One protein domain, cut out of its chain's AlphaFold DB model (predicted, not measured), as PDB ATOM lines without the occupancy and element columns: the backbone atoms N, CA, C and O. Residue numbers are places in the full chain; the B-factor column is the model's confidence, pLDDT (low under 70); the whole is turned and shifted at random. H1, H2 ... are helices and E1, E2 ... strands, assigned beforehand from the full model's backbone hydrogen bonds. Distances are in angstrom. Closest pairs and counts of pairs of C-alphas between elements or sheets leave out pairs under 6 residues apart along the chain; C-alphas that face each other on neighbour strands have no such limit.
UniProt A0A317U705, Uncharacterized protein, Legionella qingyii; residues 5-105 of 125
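Overview. This is residues 5 to 105 of the 125 residues of an uncharacterized protein of Legionella qingyii (UniProt A0A317U705). Three helices lie roughly side by side, with the long H2 in the middle, H1 on one side of it and H3 on the other, and neighbouring helices run opposite ways. A two-stranded hairpin, E1 and E2, has its base at residues 25 and 44 near H2 and slants away from the helices towards its turn at residues 32 to 37. The printed part has 101 residues with three named helices and two named strands, in the order H1, E1, E2, H2, H3; the sheet E1 - E2 is antiparallel and the class is mostly helix. The whole is only just loose, close to compact, with a radius of gyration of the C-alphas of 15.5 A and spans of 49 by 34 by 26 A.

Arrangement. H1, residues 5 to 24, is joined by a tight link to E1, residues 25 to 31. E1 and E2, residues 38 to 44, form a hairpin of antiparallel neighbours, with 156 degrees between their directions. Across this pair N 26 and O 43 are 2.8 A apart and N 39 and O 30 are 2.8 A apart, both within hydrogen-bond range. The closest C-alphas of E2 and H2, residues 52 to 79, are those of Pro 44 and Ile 62, 5.4 A apart. H1 and H2 touch, with the closest C-alphas, those of Ala 17 and Phe 72, 5.1 A apart. They run opposite ways at a shallow tilt of 23 degrees. H2 and H3, residues 89 to 105, form a helical hairpin. They touch through residues 66 to 74 of H2 and 91 to 98 of H3 alone, with the closest C-alphas, those of Thr 70 and Cys 94, 6.7 A apart. They run opposite ways at a shallow tilt of 34 degrees, only just short of steep. H3 is apart from H1, E1 and E2. In H1, H2 and H3 every O i to N i+4 pair is within hydrogen-bond range.

Along the chain. H1 begins at C-alpha 5, (150.560, 158.549, 131.843), and is 29.3 A long from first to last C-alpha. E1 measures 19.3 A and E2 19.6 A. H2 begins at C-alpha 52, (176.305, 122.007, 141.135), and is 40.4 A long. H3, 24.2 A long, ends at C-alpha 105, (171.168, 126.442, 124.247).

Size, cuts and confidence. The two C-alphas farthest apart are those of Asp 50 and Glu 82, 49.0 A. The printed part has no cut and no long link; H2 to H3, with 9 residues between them, is a short link. The mean pLDDT of the printed part is 74.7, and 36 residues are under 70: residues 31 to 39 and residues 79 to 105. The mean pLDDT of H3 is 55.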
ATOM      1  N   LYS A   5     150.768 159.918 131.344       79.00
ATOM      2  CA  LYS A   5     150.560 158.549 131.843       79.00
ATOM      3  C   LYS A   5     151.600 157.557 131.312       79.00
ATOM      4  O   LYS A   5     152.056 156.704 132.060       79.00
ATOM      5  N   GLN A   6     151.997 157.678 130.044       75.31
ATOM      6  CA  GLN A   6     153.044 156.827 129.458       75.31
ATOM      7  C   GLN A   6     154.412 157.116 130.079       75.31
ATOM      8  O   GLN A   6     155.119 156.178 130.433       75.31
ATOM      9  N   LYS A   7     154.765 158.396 130.274       76.38
ATOM     10  CA  LYS A   7     156.019 158.767 130.955       76.38
ATOM     11  C   LYS A   7     156.073 158.202 132.378       76.38
ATOM     12  O   LYS A   7     157.090 157.643 132.770       76.38
ATOM     13  N   GLN A   8     154.972 158.298 133.127       81.75
ATOM     14  CA  GLN A   8     154.889 157.729 134.472       81.75
ATOM     15  C   GLN A   8     155.049 156.202 134.467       81.75
ATOM     16  O   GLN A   8     155.860 155.681 135.227       81.75
ATOM     17  N   TYR A   9     154.339 155.504 133.577       84.75
ATOM     18  CA  TYR A   9     154.450 154.052 133.436       84.75
ATOM     19  C   TYR A   9     155.897 153.604 133.176       84.75
ATOM     20  O   TYR A   9     156.403 152.719 133.861       84.75
ATOM     21  N   PHE A  10     156.589 154.234 132.221       80.06
ATOM     22  CA  PHE A  10     157.970 153.858 131.912       80.06
ATOM     23  C   PHE A  10     158.927 154.172 133.055       80.06
ATOM     24  O   PHE A  10     159.799 153.361 133.332       80.06
ATOM     25  N   ARG A  11     158.726 155.274 133.782       82.75
ATOM     26  CA  ARG A  11     159.515 155.575 134.980       82.75
ATOM     27  C   ARG A  11     159.354 154.515 136.068       82.75
ATOM     28  O   ARG A  11     160.338 154.116 136.687       82.75
ATOM     29  N   GLU A  12     158.126 154.063 136.310       87.50
ATOM     30  CA  GLU A  12     157.845 152.982 137.260       87.50
ATOM     31  C   GLU A  12     158.566 151.693 136.833       87.50
ATOM     32  O   GLU A  12     159.308 151.119 137.628       87.50
ATOM     33  N   LYS A  13     158.469 151.311 135.552       87.44
ATOM     34  CA  LYS A  13     159.142 150.119 135.008       87.44
ATOM     35  C   LYS A  13     160.665 150.207 134.979       87.44
ATOM     36  O   LYS A  13     161.335 149.235 135.316       87.44
ATOM     37  N   THR A  14     161.218 151.373 134.671       80.00
ATOM     38  CA  THR A  14     162.651 151.651 134.800       80.00
ATOM     39  C   THR A  14     163.123 151.421 136.236       80.00
ATOM     40  O   THR A  14     164.140 150.765 136.454       80.00
ATOM     41  N   ASN A  15     162.388 151.935 137.226       80.31
ATOM     42  CA  ASN A  15     162.756 151.784 138.633       80.31
ATOM     43  C   ASN A  15     162.649 150.329 139.108       80.31
ATOM     44  O   ASN A  15     163.535 149.868 139.824       80.31
ATOM     45  N   GLU A  16     161.607 149.603 138.698       87.69
ATOM     46  CA  GLU A  16     161.465 148.166 138.974       87.69
ATOM     47  C   GLU A  16     162.660 147.377 138.418       87.69
ATOM     48  O   GLU A  16     163.353 146.699 139.178       87.69
ATOM     49  N   ALA A  17     162.976 147.555 137.131       78.25
ATOM     50  CA  ALA A  17     164.095 146.871 136.480       78.25
ATOM     51  C   ALA A  17     165.447 147.219 137.123       78.25
ATOM     52  O   ALA A  17     166.306 146.354 137.288       78.25
ATOM     53  N   TYR A  18     165.641 148.474 137.544       84.75
ATOM     54  CA  TYR A  18     166.845 148.884 138.268       84.75
ATOM     55  C   TYR A  18     166.970 148.181 139.627       84.75
ATOM     56  O   TYR A  18     168.048 147.699 139.982       84.75
ATOM     57  N   LEU A  19     165.876 148.098 140.391       90.06
ATOM     58  CA  LEU A  19     165.863 147.396 141.673       90.06
ATOM     59  C   LEU A  19     166.178 145.908 141.488       90.06
ATOM     60  O   LEU A  19     167.039 145.385 142.199       90.06
ATOM     61  N   ASP A  20     165.567 145.248 140.506       90.50
ATOM     62  CA  ASP A  20     165.844 143.841 140.212       90.50
ATOM     63  C   ASP A  20     167.286 143.619 139.749       90.50
ATOM     64  O   ASP A  20     167.965 142.722 140.260       90.50
ATOM     65  N   LEU A  21     167.824 144.511 138.911       84.81
ATOM     66  CA  LEU A  21     169.233 144.495 138.524       84.81
ATOM     67  C   LEU A  21     170.162 144.576 139.745       84.81
ATOM     68  O   LEU A  21     171.106 143.793 139.846       84.81
ATOM     69  N   THR A  22     169.894 145.460 140.714       86.62
ATOM     70  CA  THR A  22     170.720 145.570 141.938       86.62
ATOM     71  C   THR A  22     170.589 144.383 142.897       86.62
ATOM     72  O   THR A  22     171.472 144.161 143.735       86.62
ATOM     73  N   ARG A  23     169.519 143.582 142.796       94.62
ATOM     74  CA  ARG A  23     169.383 142.343 143.579       94.62
ATOM     75  C   ARG A  23     170.363 141.287 143.086       94.62
ATOM     76  O   ARG A  23     171.063 140.700 143.910       94.62
ATOM     77  N   VAL A  24     170.476 141.124 141.769       93.50
ATOM     78  CA  VAL A  24     171.278 140.062 141.132       93.50
ATOM     79  C   VAL A  24     172.684 140.496 140.713       93.50
ATOM     80  O   VAL A  24     173.522 139.646 140.429       93.50
ATOM     81  N   SER A  25     172.975 141.798 140.711       90.88
ATOM     82  CA  SER A  25     174.266 142.355 140.290       90.88
ATOM     83  C   SER A  25     174.735 143.504 141.188       90.88
ATOM     84  O   SER A  25     173.956 144.098 141.937       90.88
ATOM     85  N   SER A  26     176.026 143.811 141.119       91.31
ATOM     86  CA  SER A  26     176.635 145.016 141.681       91.31
ATOM     87  C   SER A  26     176.902 146.009 140.552       91.31
ATOM     88  O   SER A  26     177.545 145.660 139.564       91.31
ATOM     89  N   ILE A  27     176.421 147.248 140.683       84.50
ATOM     90  CA  ILE A  27     176.551 148.272 139.636       84.50
ATOM     91  C   ILE A  27     177.794 149.121 139.896       84.50
ATOM     92  O   ILE A  27     177.824 149.922 140.832       84.50
ATOM     93  N   TYR A  28     178.795 148.983 139.033       79.56
ATOM     94  CA  TYR A  28     180.016 149.778 139.084       79.56
ATOM     95  C   TYR A  28     179.883 150.982 138.170       79.56
ATOM     96  O   TYR A  28     179.619 150.839 136.979       79.56
ATOM     97  N   LYS A  29     180.065 152.172 138.739       79.38
ATOM     98  CA  LYS A  29     180.012 153.436 138.008       79.38
ATOM     99  C   LYS A  29     181.419 153.969 137.826       79.38
ATOM    100  O   LYS A  29     182.183 154.030 138.785       79.38
ATOM    101  N   PHE A  30     181.741 154.381 136.614       75.00
ATOM    102  CA  PHE A  30     183.010 155.018 136.302       75.00
ATOM    103  C   PHE A  30     182.795 156.075 135.229       75.00
ATOM    104  O   PHE A  30     181.801 156.076 134.504       75.00
ATOM    105  N   GLN A  31     183.721 157.019 135.167       69.88
ATOM    106  CA  GLN A  31     183.687 158.066 134.167       69.88
ATOM    107  C   GLN A  31     184.542 157.620 132.991       69.88
ATOM    108  O   GLN A  31     185.737 157.376 133.165       69.88
ATOM    109  N   ASP A  32     183.931 157.486 131.815       63.53
ATOM    110  CA  ASP A  32     184.694 157.151 130.621       63.53
ATOM    111  C   ASP A  32     185.642 158.314 130.273       63.53
ATOM    112  O   ASP A  32     185.170 159.444 130.084       63.53
ATOM    113  N   PRO A  33     186.965 158.087 130.194       62.59
ATOM    114  CA  PRO A  33     187.919 159.158 129.929       62.59
ATOM    115  C   PRO A  33     187.796 159.746 128.514       62.59
ATOM    116  O   PRO A  33     188.204 160.891 128.304       62.59
ATOM    117  N   PHE A  34     187.215 159.015 127.558       62.16
ATOM    118  CA  PHE A  34     187.031 159.443 126.170       62.16
ATOM    119  C   PHE A  34     185.683 160.136 125.951       62.16
ATOM    120  O   PHE A  34     185.633 161.228 125.386       62.16
ATOM    121  N   PHE A  35     184.590 159.545 126.431       58.53
ATOM    122  CA  PHE A  35     183.235 160.057 126.212       58.53
ATOM    123  C   PHE A  35     182.786 161.059 127.284       58.53
ATOM    124  O   PHE A  35     181.786 161.748 127.088       58.53
ATOM    125  N   LYS A  36     183.506 161.165 128.417       63.19
ATOM    126  CA  LYS A  36     183.171 162.002 129.593       63.19
ATOM    127  C   LYS A  36     181.769 161.763 130.159       63.19
ATOM    128  O   LYS A  36     181.290 162.551 130.976       63.19
ATOM    129  N   GLN A  37     181.120 160.678 129.751       54.75
ATOM    130  CA  GLN A  37     179.812 160.281 130.236       54.75
ATOM    131  C   GLN A  37     179.977 159.290 131.395       54.75
ATOM    132  O   GLN A  37     180.886 158.452 131.369       54.75
ATOM    133  N   PRO A  38     179.132 159.389 132.435       60.41
ATOM    134  CA  PRO A  38     179.091 158.384 133.485       60.41
ATOM    135  C   PRO A  38     178.596 157.066 132.885       60.41
ATOM    136  O   PRO A  38     177.455 156.972 132.436       60.41
ATOM    137  N   MET A  39     179.459 156.054 132.881       68.38
ATOM    138  CA  MET A  39     179.113 154.696 132.476       68.38
ATOM    139  C   MET A  39     178.858 153.835 133.706       68.38
ATOM    140  O   MET A  39     179.439 154.041 134.775       68.38
ATOM    141  N   ALA A  40     177.962 152.868 133.548       73.56
ATOM    142  CA  ALA A  40     177.635 151.897 134.573       73.56
ATOM    143  C   ALA A  40     177.711 150.494 133.974       73.56
ATOM    144  O   ALA A  40     177.078 150.229 132.954       73.56
ATOM    145  N   ILE A  41     178.468 149.605 134.615       78.56
ATOM    146  CA  ILE A  41     178.529 148.189 134.247       78.56
ATOM    147  C   ILE A  41     177.953 147.371 135.406       78.56
ATOM    148  O   ILE A  41     178.478 147.450 136.525       78.56
ATOM    149  N   PRO A  42     176.880 146.595 135.177       80.62
ATOM    150  CA  PRO A  42     176.423 145.613 136.145       80.62
ATOM    151  C   PRO A  42     177.339 144.386 136.109       80.62
ATOM    152  O   PRO A  42     177.578 143.800 135.055       80.62
ATOM    153  N   ILE A  43     177.842 143.981 137.273       85.31
ATOM    154  CA  ILE A  43     178.605 142.744 137.446       85.31
ATOM    155  C   ILE A  43     177.720 141.752 138.209       85.31
ATOM    156  O   ILE A  43     177.341 142.062 139.344       85.31
ATOM    157  N   PRO A  44     177.364 140.588 137.629       89.62
ATOM    158  CA  PRO A  44     176.546 139.585 138.307       89.62
ATOM    159  C   PRO A  44     177.142 139.183 139.660       89.62
ATOM    160  O   PRO A  44     178.355 139.013 139.788       89.62
ATOM    161  N   LYS A  45     176.289 139.004 140.670       93.75
ATOM    162  CA  LYS A  45     176.701 138.445 141.961       93.75
ATOM    163  C   LYS A  45     176.870 136.941 141.797       93.75
ATOM    164  O   LYS A  45     175.902 136.238 141.511       93.75
ATOM    165  N   VAL A  46     178.101 136.477 141.959       92.94
ATOM    166  CA  VAL A  46     178.471 135.068 141.840       92.94
ATOM    167  C   VAL A  46     179.298 134.646 143.045       92.94
ATOM    168  O   VAL A  46     180.144 135.407 143.516       92.94
ATOM    169  N   ASP A  47     179.060 133.427 143.511       94.12
ATOM    170  CA  ASP A  47     179.793 132.810 144.611       94.12
ATOM    171  C   ASP A  47     180.855 131.834 144.091       94.12
ATOM    172  O   ASP A  47     180.864 131.431 142.922       94.12
ATOM    173  N   LYS A  48     181.780 131.430 144.967       94.94
ATOM    174  CA  LYS A  48     182.766 130.396 144.641       94.94
ATOM    175  C   LYS A  48     182.046 129.067 144.392       94.94
ATOM    176  O   LYS A  48     181.330 128.589 145.260       94.94
ATOM    177  N   VAL A  49     182.289 128.450 143.238       93.25
ATOM    178  CA  VAL A  49     181.662 127.172 142.876       93.25
ATOM    179  C   VAL A  49     182.231 126.037 143.732       93.25
ATOM    180  O   VAL A  49     183.402 125.678 143.604       93.25
ATOM    181  N   ASP A  50     181.389 125.479 144.592       94.50
ATOM    182  CA  ASP A  50     181.660 124.328 145.460       94.50
ATOM    183  C   ASP A  50     180.655 123.176 145.266       94.50
ATOM    184  O   ASP A  50     180.889 122.059 145.725       94.50
ATOM    185  N   SER A  51     179.560 123.429 144.548       92.94
ATOM    186  CA  SER A  51     178.512 122.465 144.230       92.94
ATOM    187  C   SER A  51     177.854 122.778 142.881       92.94
ATOM    188  O   SER A  51     177.994 123.879 142.337       92.94
ATOM    189  N   PHE A  52     177.114 121.806 142.339       85.31
ATOM    190  CA  PHE A  52     176.305 122.007 141.135       85.31
ATOM    191  C   PHE A  52     175.194 123.045 141.357       85.31
ATOM    192  O   PHE A  52     174.955 123.873 140.482       85.31
ATOM    193  N   ASP A  53     174.587 123.071 142.546       92.31
ATOM    194  CA  ASP A  53     173.560 124.055 142.903       92.31
ATOM    195  C   ASP A  53     174.130 125.478 142.920       92.31
ATOM    196  O   ASP A  53     173.528 126.402 142.368       92.31
ATOM    197  N   THR A  54     175.332 125.662 143.478       91.31
ATOM    198  CA  THR A  54     176.042 126.951 143.453       91.31
ATOM    199  C   THR A  54     176.336 127.386 142.015       91.31
ATOM    200  O   THR A  54     176.154 128.554 141.665       91.31
ATOM    201  N   TRP A  55     176.733 126.453 141.142       92.25
ATOM    202  CA  TRP A  55     176.941 126.743 139.723       92.25
ATOM    203  C   TRP A  55     175.642 127.164 139.015       92.25
ATOM    204  O   TRP A  55     175.635 128.183 138.320       92.25
ATOM    205  N   LEU A  56     174.537 126.441 139.228       89.88
ATOM    206  CA  LEU A  56     173.226 126.785 138.665       89.88
ATOM    207  C   LEU A  56     172.738 128.158 139.143       89.88
ATOM    208  O   LEU A  56     172.223 128.942 138.343       89.88
ATOM    209  N   ASN A  57     172.939 128.484 140.422       91.19
ATOM    210  CA  ASN A  57     172.601 129.797 140.974       91.19
ATOM    211  C   ASN A  57     173.434 130.918 140.338       91.19
ATOM    212  O   ASN A  57     172.877 131.944 139.944       91.19
ATOM    213  N   ASN A  58     174.742 130.709 140.164       88.12
ATOM    214  CA  ASN A  58     175.607 131.658 139.462       88.12
ATOM    215  C   ASN A  58     175.145 131.881 138.016       88.12
ATOM    216  O   ASN A  58     175.011 133.027 137.586       88.12
ATOM    217  N   ALA A  59     174.851 130.804 137.281       84.62
ATOM    218  CA  ALA A  59     174.317 130.890 135.924       84.62
ATOM    219  C   ALA A  59     172.992 131.670 135.901       84.62
ATOM    220  O   ALA A  59     172.835 132.604 135.114       84.62
ATOM    221  N   SER A  60     172.073 131.366 136.824       89.25
ATOM    222  CA  SER A  60     170.806 132.092 136.979       89.25
ATOM    223  C   SER A  60     171.024 133.591 137.206       89.25
ATOM    224  O   SER A  60     170.368 134.406 136.557       89.25
ATOM    225  N   ASN A  61     171.965 133.979 138.073       88.50
ATOM    226  CA  ASN A  61     172.267 135.387 138.338       88.50
ATOM    227  C   ASN A  61     172.869 136.101 137.123       88.50
ATOM    228  O   ASN A  61     172.531 137.261 136.883       88.50
ATOM    229  N   ILE A  62     173.709 135.428 136.329       85.81
ATOM    230  CA  ILE A  62     174.233 135.974 135.067       85.81
ATOM    231  C   ILE A  62     173.077 136.273 134.107       85.81
ATOM    232  O   ILE A  62     172.949 137.404 133.634       85.81
ATOM    233  N   PHE A  63     172.187 135.304 133.877       86.06
ATOM    234  CA  PHE A  63     171.043 135.483 132.980       86.06
ATOM    235  C   PHE A  63     170.077 136.568 133.459       86.06
ATOM    236  O   PHE A  63     169.680 137.427 132.672       86.06
ATOM    237  N   LYS A  64     169.751 136.594 134.757       88.19
ATOM    238  CA  LYS A  64     168.913 137.649 135.347       88.19
ATOM    239  C   LYS A  64     169.557 139.028 135.225       88.19
ATOM    240  O   LYS A  64     168.864 140.000 134.952       88.19
ATOM    241  N   THR A  65     170.879 139.123 135.381       87.50
ATOM    242  CA  THR A  65     171.600 140.392 135.206       87.50
ATOM    243  C   THR A  65     171.452 140.914 133.778       87.50
ATOM    244  O   THR A  65     171.127 142.085 133.595       87.50
ATOM    245  N   LEU A  66     171.634 140.054 132.770       83.75
ATOM    246  CA  LEU A  66     171.465 140.425 131.358       83.75
ATOM    247  C   LEU A  66     170.027 140.859 131.045       83.75
ATOM    248  O   LEU A  66     169.823 141.880 130.382       83.75
ATOM    249  N   LEU A  67     169.041 140.113 131.552       86.75
ATOM    250  CA  LEU A  67     167.623 140.422 131.386       86.75
ATOM    251  C   LEU A  67     167.285 141.802 131.958       86.75
ATOM    252  O   LEU A  67     166.865 142.688 131.215       86.75
ATOM    253  N   HIS A  68     167.537 142.017 133.251       86.25
ATOM    254  CA  HIS A  68     167.154 143.259 133.925       86.25
ATOM    255  C   HIS A  68     167.950 144.470 133.429       86.25
ATOM    256  O   HIS A  68     167.433 145.585 133.414       86.25
ATOM    257  N   PHE A  69     169.189 144.271 132.964       84.50
ATOM    258  CA  PHE A  69     169.947 145.335 132.308       84.50
ATOM    259  C   PHE A  69     169.305 145.755 130.979       84.50
ATOM    260  O   PHE A  69     169.180 146.951 130.703       84.50
ATOM    261  N   THR A  70     168.834 144.788 130.190       81.75
ATOM    262  CA  THR A  70     168.139 145.044 128.920       81.75
ATOM    263  C   THR A  70     166.785 145.719 129.148       81.75
ATOM    264  O   THR A  70     166.456 146.684 128.452       81.75
ATOM    265  N   GLU A  71     166.017 145.270 130.146       80.69
ATOM    266  CA  GLU A  71     164.758 145.903 130.566       80.69
ATOM    267  C   GLU A  71     164.989 147.350 131.009       80.69
ATOM    268  O   GLU A  71     164.351 148.265 130.486       80.69
ATOM    269  N   PHE A  72     165.957 147.574 131.904       81.69
ATOM    270  CA  PHE A  72     166.320 148.904 132.389       81.69
ATOM    271  C   PHE A  72     166.696 149.844 131.238       81.69
ATOM    272  O   PHE A  72     166.150 150.941 131.136       81.69
ATOM    273  N   GLY A  73     167.580 149.404 130.334       75.94
ATOM    274  CA  GLY A  73     167.982 150.186 129.163       75.94
ATOM    275  C   GLY A  73     166.814 150.491 128.220       75.94
ATOM    276  O   GLY A  73     166.704 151.607 127.712       75.94
ATOM    277  N   THR A  74     165.905 149.533 128.034       77.12
ATOM    278  CA  THR A  74     164.726 149.686 127.172       77.12
ATOM    279  C   THR A  74     163.719 150.668 127.736       77.12
ATOM    280  O   THR A  74     163.326 151.596 127.030       77.12
ATOM    281  N   TYR A  75     163.340 150.536 129.006       78.56
ATOM    282  CA  TYR A  75     162.408 151.476 129.628       78.56
ATOM    283  C   TYR A  75     162.996 152.886 129.735       78.56
ATOM    284  O   TYR A  75     162.295 153.852 129.433       78.56
ATOM    285  N   MET A  76     164.295 153.009 130.032       75.94
ATOM    286  CA  MET A  76     165.014 154.288 129.993       75.94
ATOM    287  C   MET A  76     164.985 154.932 128.606       75.94
ATOM    288  O   MET A  76     164.722 156.129 128.487       75.94
ATOM    289  N   ALA A  77     165.254 154.167 127.546       72.62
ATOM    290  CA  ALA A  77     165.205 154.684 126.182       72.62
ATOM    291  C   ALA A  77     163.784 155.137 125.813       72.62
ATOM    292  O   ALA A  77     163.614 156.215 125.245       72.62
ATOM    293  N   LEU A  78     162.766 154.354 126.193       71.44
ATOM    294  CA  LEU A  78     161.363 154.657 125.916       71.44
ATOM    295  C   LEU A  78     160.843 155.882 126.692       71.44
ATOM    296  O   LEU A  78     160.061 156.665 126.148       71.44
ATOM    297  N   GLU A  79     161.299 156.099 127.932       68.75
ATOM    298  CA  GLU A  79     161.004 157.324 128.699       68.75
ATOM    299  C   GLU A  79     161.564 158.576 127.993       68.75
ATOM    300  O   GLU A  79     160.948 159.643 128.035       68.75
ATOM    301  N   ASN A  80     162.694 158.430 127.288       67.00
ATOM    302  CA  ASN A  80     163.477 159.519 126.701       67.00
ATOM    303  C   ASN A  80     163.283 159.729 125.179       67.00
ATOM    304  O   ASN A  80     164.073 160.456 124.575       67.00
ATOM    305  N   ILE A  81     162.225 159.187 124.550       61.00
ATOM    306  CA  ILE A  81     161.945 159.280 123.085       61.00
ATOM    307  C   ILE A  81     161.782 160.733 122.540       61.00
ATOM    308  O   ILE A  81     161.507 160.949 121.364       61.00
ATOM    309  N   GLU A  82     162.007 161.787 123.325       52.25
ATOM    310  CA  GLU A  82     162.117 163.151 122.776       52.25
ATOM    311  C   GLU A  82     163.432 163.417 122.016       52.25
ATOM    312  O   GLU A  82     163.550 164.450 121.359       52.25
ATOM    313  N   GLN A  83     164.395 162.489 122.019       45.09
ATOM    314  CA  GLN A  83     165.603 162.592 121.198       45.09
ATOM    315  C   GLN A  83     165.603 161.516 120.110       45.09
ATOM    316  O   GLN A  83     165.590 160.325 120.406       45.09
ATOM    317  N   ASN A  84     165.618 161.942 118.843       45.31
ATOM    318  CA  ASN A  84     165.900 161.095 117.686       45.31
ATOM    319  C   ASN A  84     167.144 160.234 117.966       45.31
ATOM    320  O   ASN A  84     168.263 160.733 117.861       45.31
ATOM    321  N   ALA A  85     166.967 158.962 118.317       42.69
ATOM    322  CA  ALA A  85     168.071 158.030 118.488       42.69
ATOM    323  C   ALA A  85     168.092 157.082 117.279       42.69
ATOM    324  O   ALA A  85     167.345 156.100 117.258       42.69
ATOM    325  N   PRO A  86     168.893 157.371 116.238       42.78
ATOM    326  CA  PRO A  86     169.181 156.383 115.216       42.78
ATOM    327  C   PRO A  86     170.008 155.289 115.892       42.78
ATOM    328  O   PRO A  86     171.140 155.538 116.279       42.78
ATOM    329  N   PHE A  87     169.419 154.105 116.063       45.06
ATOM    330  CA  PHE A  87     170.120 152.862 116.397       45.06
ATOM    331  C   PHE A  87     170.999 152.932 117.665       45.06
ATOM    332  O   PHE A  87     172.167 153.295 117.606       45.06
ATOM    333  N   ASN A  88     170.454 152.559 118.828       52.62
ATOM    334  CA  ASN A  88     171.223 152.504 120.076       52.62
ATOM    335  C   ASN A  88     172.050 151.198 120.128       52.62
ATOM    336  O   ASN A  88     171.491 150.144 120.450       52.62
ATOM    337  N   PRO A  89     173.359 151.218 119.808       42.84
ATOM    338  CA  PRO A  89     174.114 150.005 119.479       42.84
ATOM    339  C   PRO A  89     174.265 149.060 120.672       42.84
ATOM    340  O   PRO A  89     174.407 147.858 120.492       42.84
ATOM    341  N   ILE A  90     174.193 149.596 121.894       52.56
ATOM    342  CA  ILE A  90     174.290 148.819 123.134       52.56
ATOM    343  C   ILE A  90     173.047 147.943 123.324       52.56
ATOM    344  O   ILE A  90     173.173 146.791 123.720       52.56
ATOM    345  N   GLN A  91     171.851 148.448 122.996       54.16
ATOM    346  CA  GLN A  91     170.628 147.642 123.067       54.16
ATOM    347  C   GLN A  91     170.621 146.537 122.015       54.16
ATOM    348  O   GLN A  91     170.317 145.398 122.358       54.16
ATOM    349  N   SER A  92     170.991 146.851 120.769       43.03
ATOM    350  CA  SER A  92     171.138 145.831 119.723       43.03
ATOM    351  C   SER A  92     172.170 144.780 120.123       43.03
ATOM    352  O   SER A  92     171.865 143.598 120.067       43.03
ATOM    353  N   PHE A  93     173.330 145.191 120.644       50.22
ATOM    354  CA  PHE A  93     174.351 144.268 121.137       50.22
ATOM    355  C   PHE A  93     173.834 143.362 122.265       50.22
ATOM    356  O   PHE A  93     174.032 142.152 122.216       50.22
ATOM    357  N   CYS A  94     173.149 143.915 123.271       62.00
ATOM    358  CA  CYS A  94     172.598 143.119 124.371       62.00
ATOM    359  C   CYS A  94     171.537 142.120 123.889       62.00
ATOM    360  O   CYS A  94     171.540 140.976 124.341       62.00
ATOM    361  N   LEU A  95     170.661 142.529 122.966       54.44
ATOM    362  CA  LEU A  95     169.629 141.665 122.390       54.44
ATOM    363  C   LEU A  95     170.223 140.571 121.496       54.44
ATOM    364  O   LEU A  95     169.821 139.418 121.609       54.44
ATOM    365  N   GLU A  96     171.199 140.907 120.654       50.59
ATOM    366  CA  GLU A  96     171.903 139.951 119.792       50.59
ATOM    367  C   GLU A  96     172.715 138.943 120.613       50.59
ATOM    368  O   GLU A  96     172.706 137.748 120.320       50.59
ATOM    369  N   PHE A  97     173.356 139.394 121.694       56.66
ATOM    370  CA  PHE A  97     174.073 138.515 122.613       56.66
ATOM    371  C   PHE A  97     173.123 137.548 123.338       56.66
ATOM    372  O   PHE A  97     173.398 136.352 123.410       56.66
ATOM    373  N   LEU A  98     171.978 138.037 123.827       59.59
ATOM    374  CA  LEU A  98     170.934 137.197 124.428       59.59
ATOM    375  C   LEU A  98     170.371 136.179 123.428       59.59
ATOM    376  O   LEU A  98     170.264 135.001 123.769       59.59
ATOM    377  N   ALA A  99     170.058 136.611 122.203       50.59
ATOM    378  CA  ALA A  99     169.578 135.732 121.140       50.59
ATOM    379  C   ALA A  99     170.599 134.628 120.821       50.59
ATOM    380  O   ALA A  99     170.248 133.453 120.797       50.59
ATOM    381  N   SER A 100     171.882 134.983 120.701       54.97
ATOM    382  CA  SER A 100     172.958 134.020 120.445       54.97
ATOM    383  C   SER A 100     173.095 132.966 121.550       54.97
ATOM    384  O   SER A 100     173.326 131.790 121.251       54.97
ATOM    385  N   ILE A 101     172.918 133.347 122.821       60.06
ATOM    386  CA  ILE A 101     172.927 132.376 123.920       60.06
ATOM    387  C   ILE A 101     171.699 131.460 123.855       60.06
ATOM    388  O   ILE A 101     171.845 130.250 124.027       60.06
ATOM    389  N   ILE A 102     170.507 132.008 123.588       56.88
ATOM    390  CA  ILE A 102     169.271 131.220 123.457       56.88
ATOM    391  C   ILE A 102     169.411 130.189 122.334       56.88
ATOM    392  O   ILE A 102     169.163 129.011 122.578       56.88
ATOM    393  N   ASP A 103     169.872 130.601 121.153       60.16
ATOM    394  CA  ASP A 103     170.062 129.709 120.003       60.16
ATOM    395  C   ASP A 103     171.093 128.612 120.297       60.16
ATOM    396  O   ASP A 103     170.881 127.441 119.977       60.16
ATOM    397  N   SER A 104     172.187 128.965 120.977       62.00
ATOM    398  CA  SER A 104     173.218 128.000 121.375       62.00
ATOM    399  C   SER A 104     172.690 126.963 122.370       62.00
ATOM    400  O   SER A 104     173.072 125.799 122.297       62.00
ATOM    401  N   ILE A 105     171.810 127.360 123.295       59.00
ATOM    402  CA  ILE A 105     171.168 126.442 124.247       59.00
ATOM    403  C   ILE A 105     170.105 125.592 123.545       59.00
ATOM    404  O   ILE A 105     170.047 124.387 123.778       59.00
TER     405      ILE A 105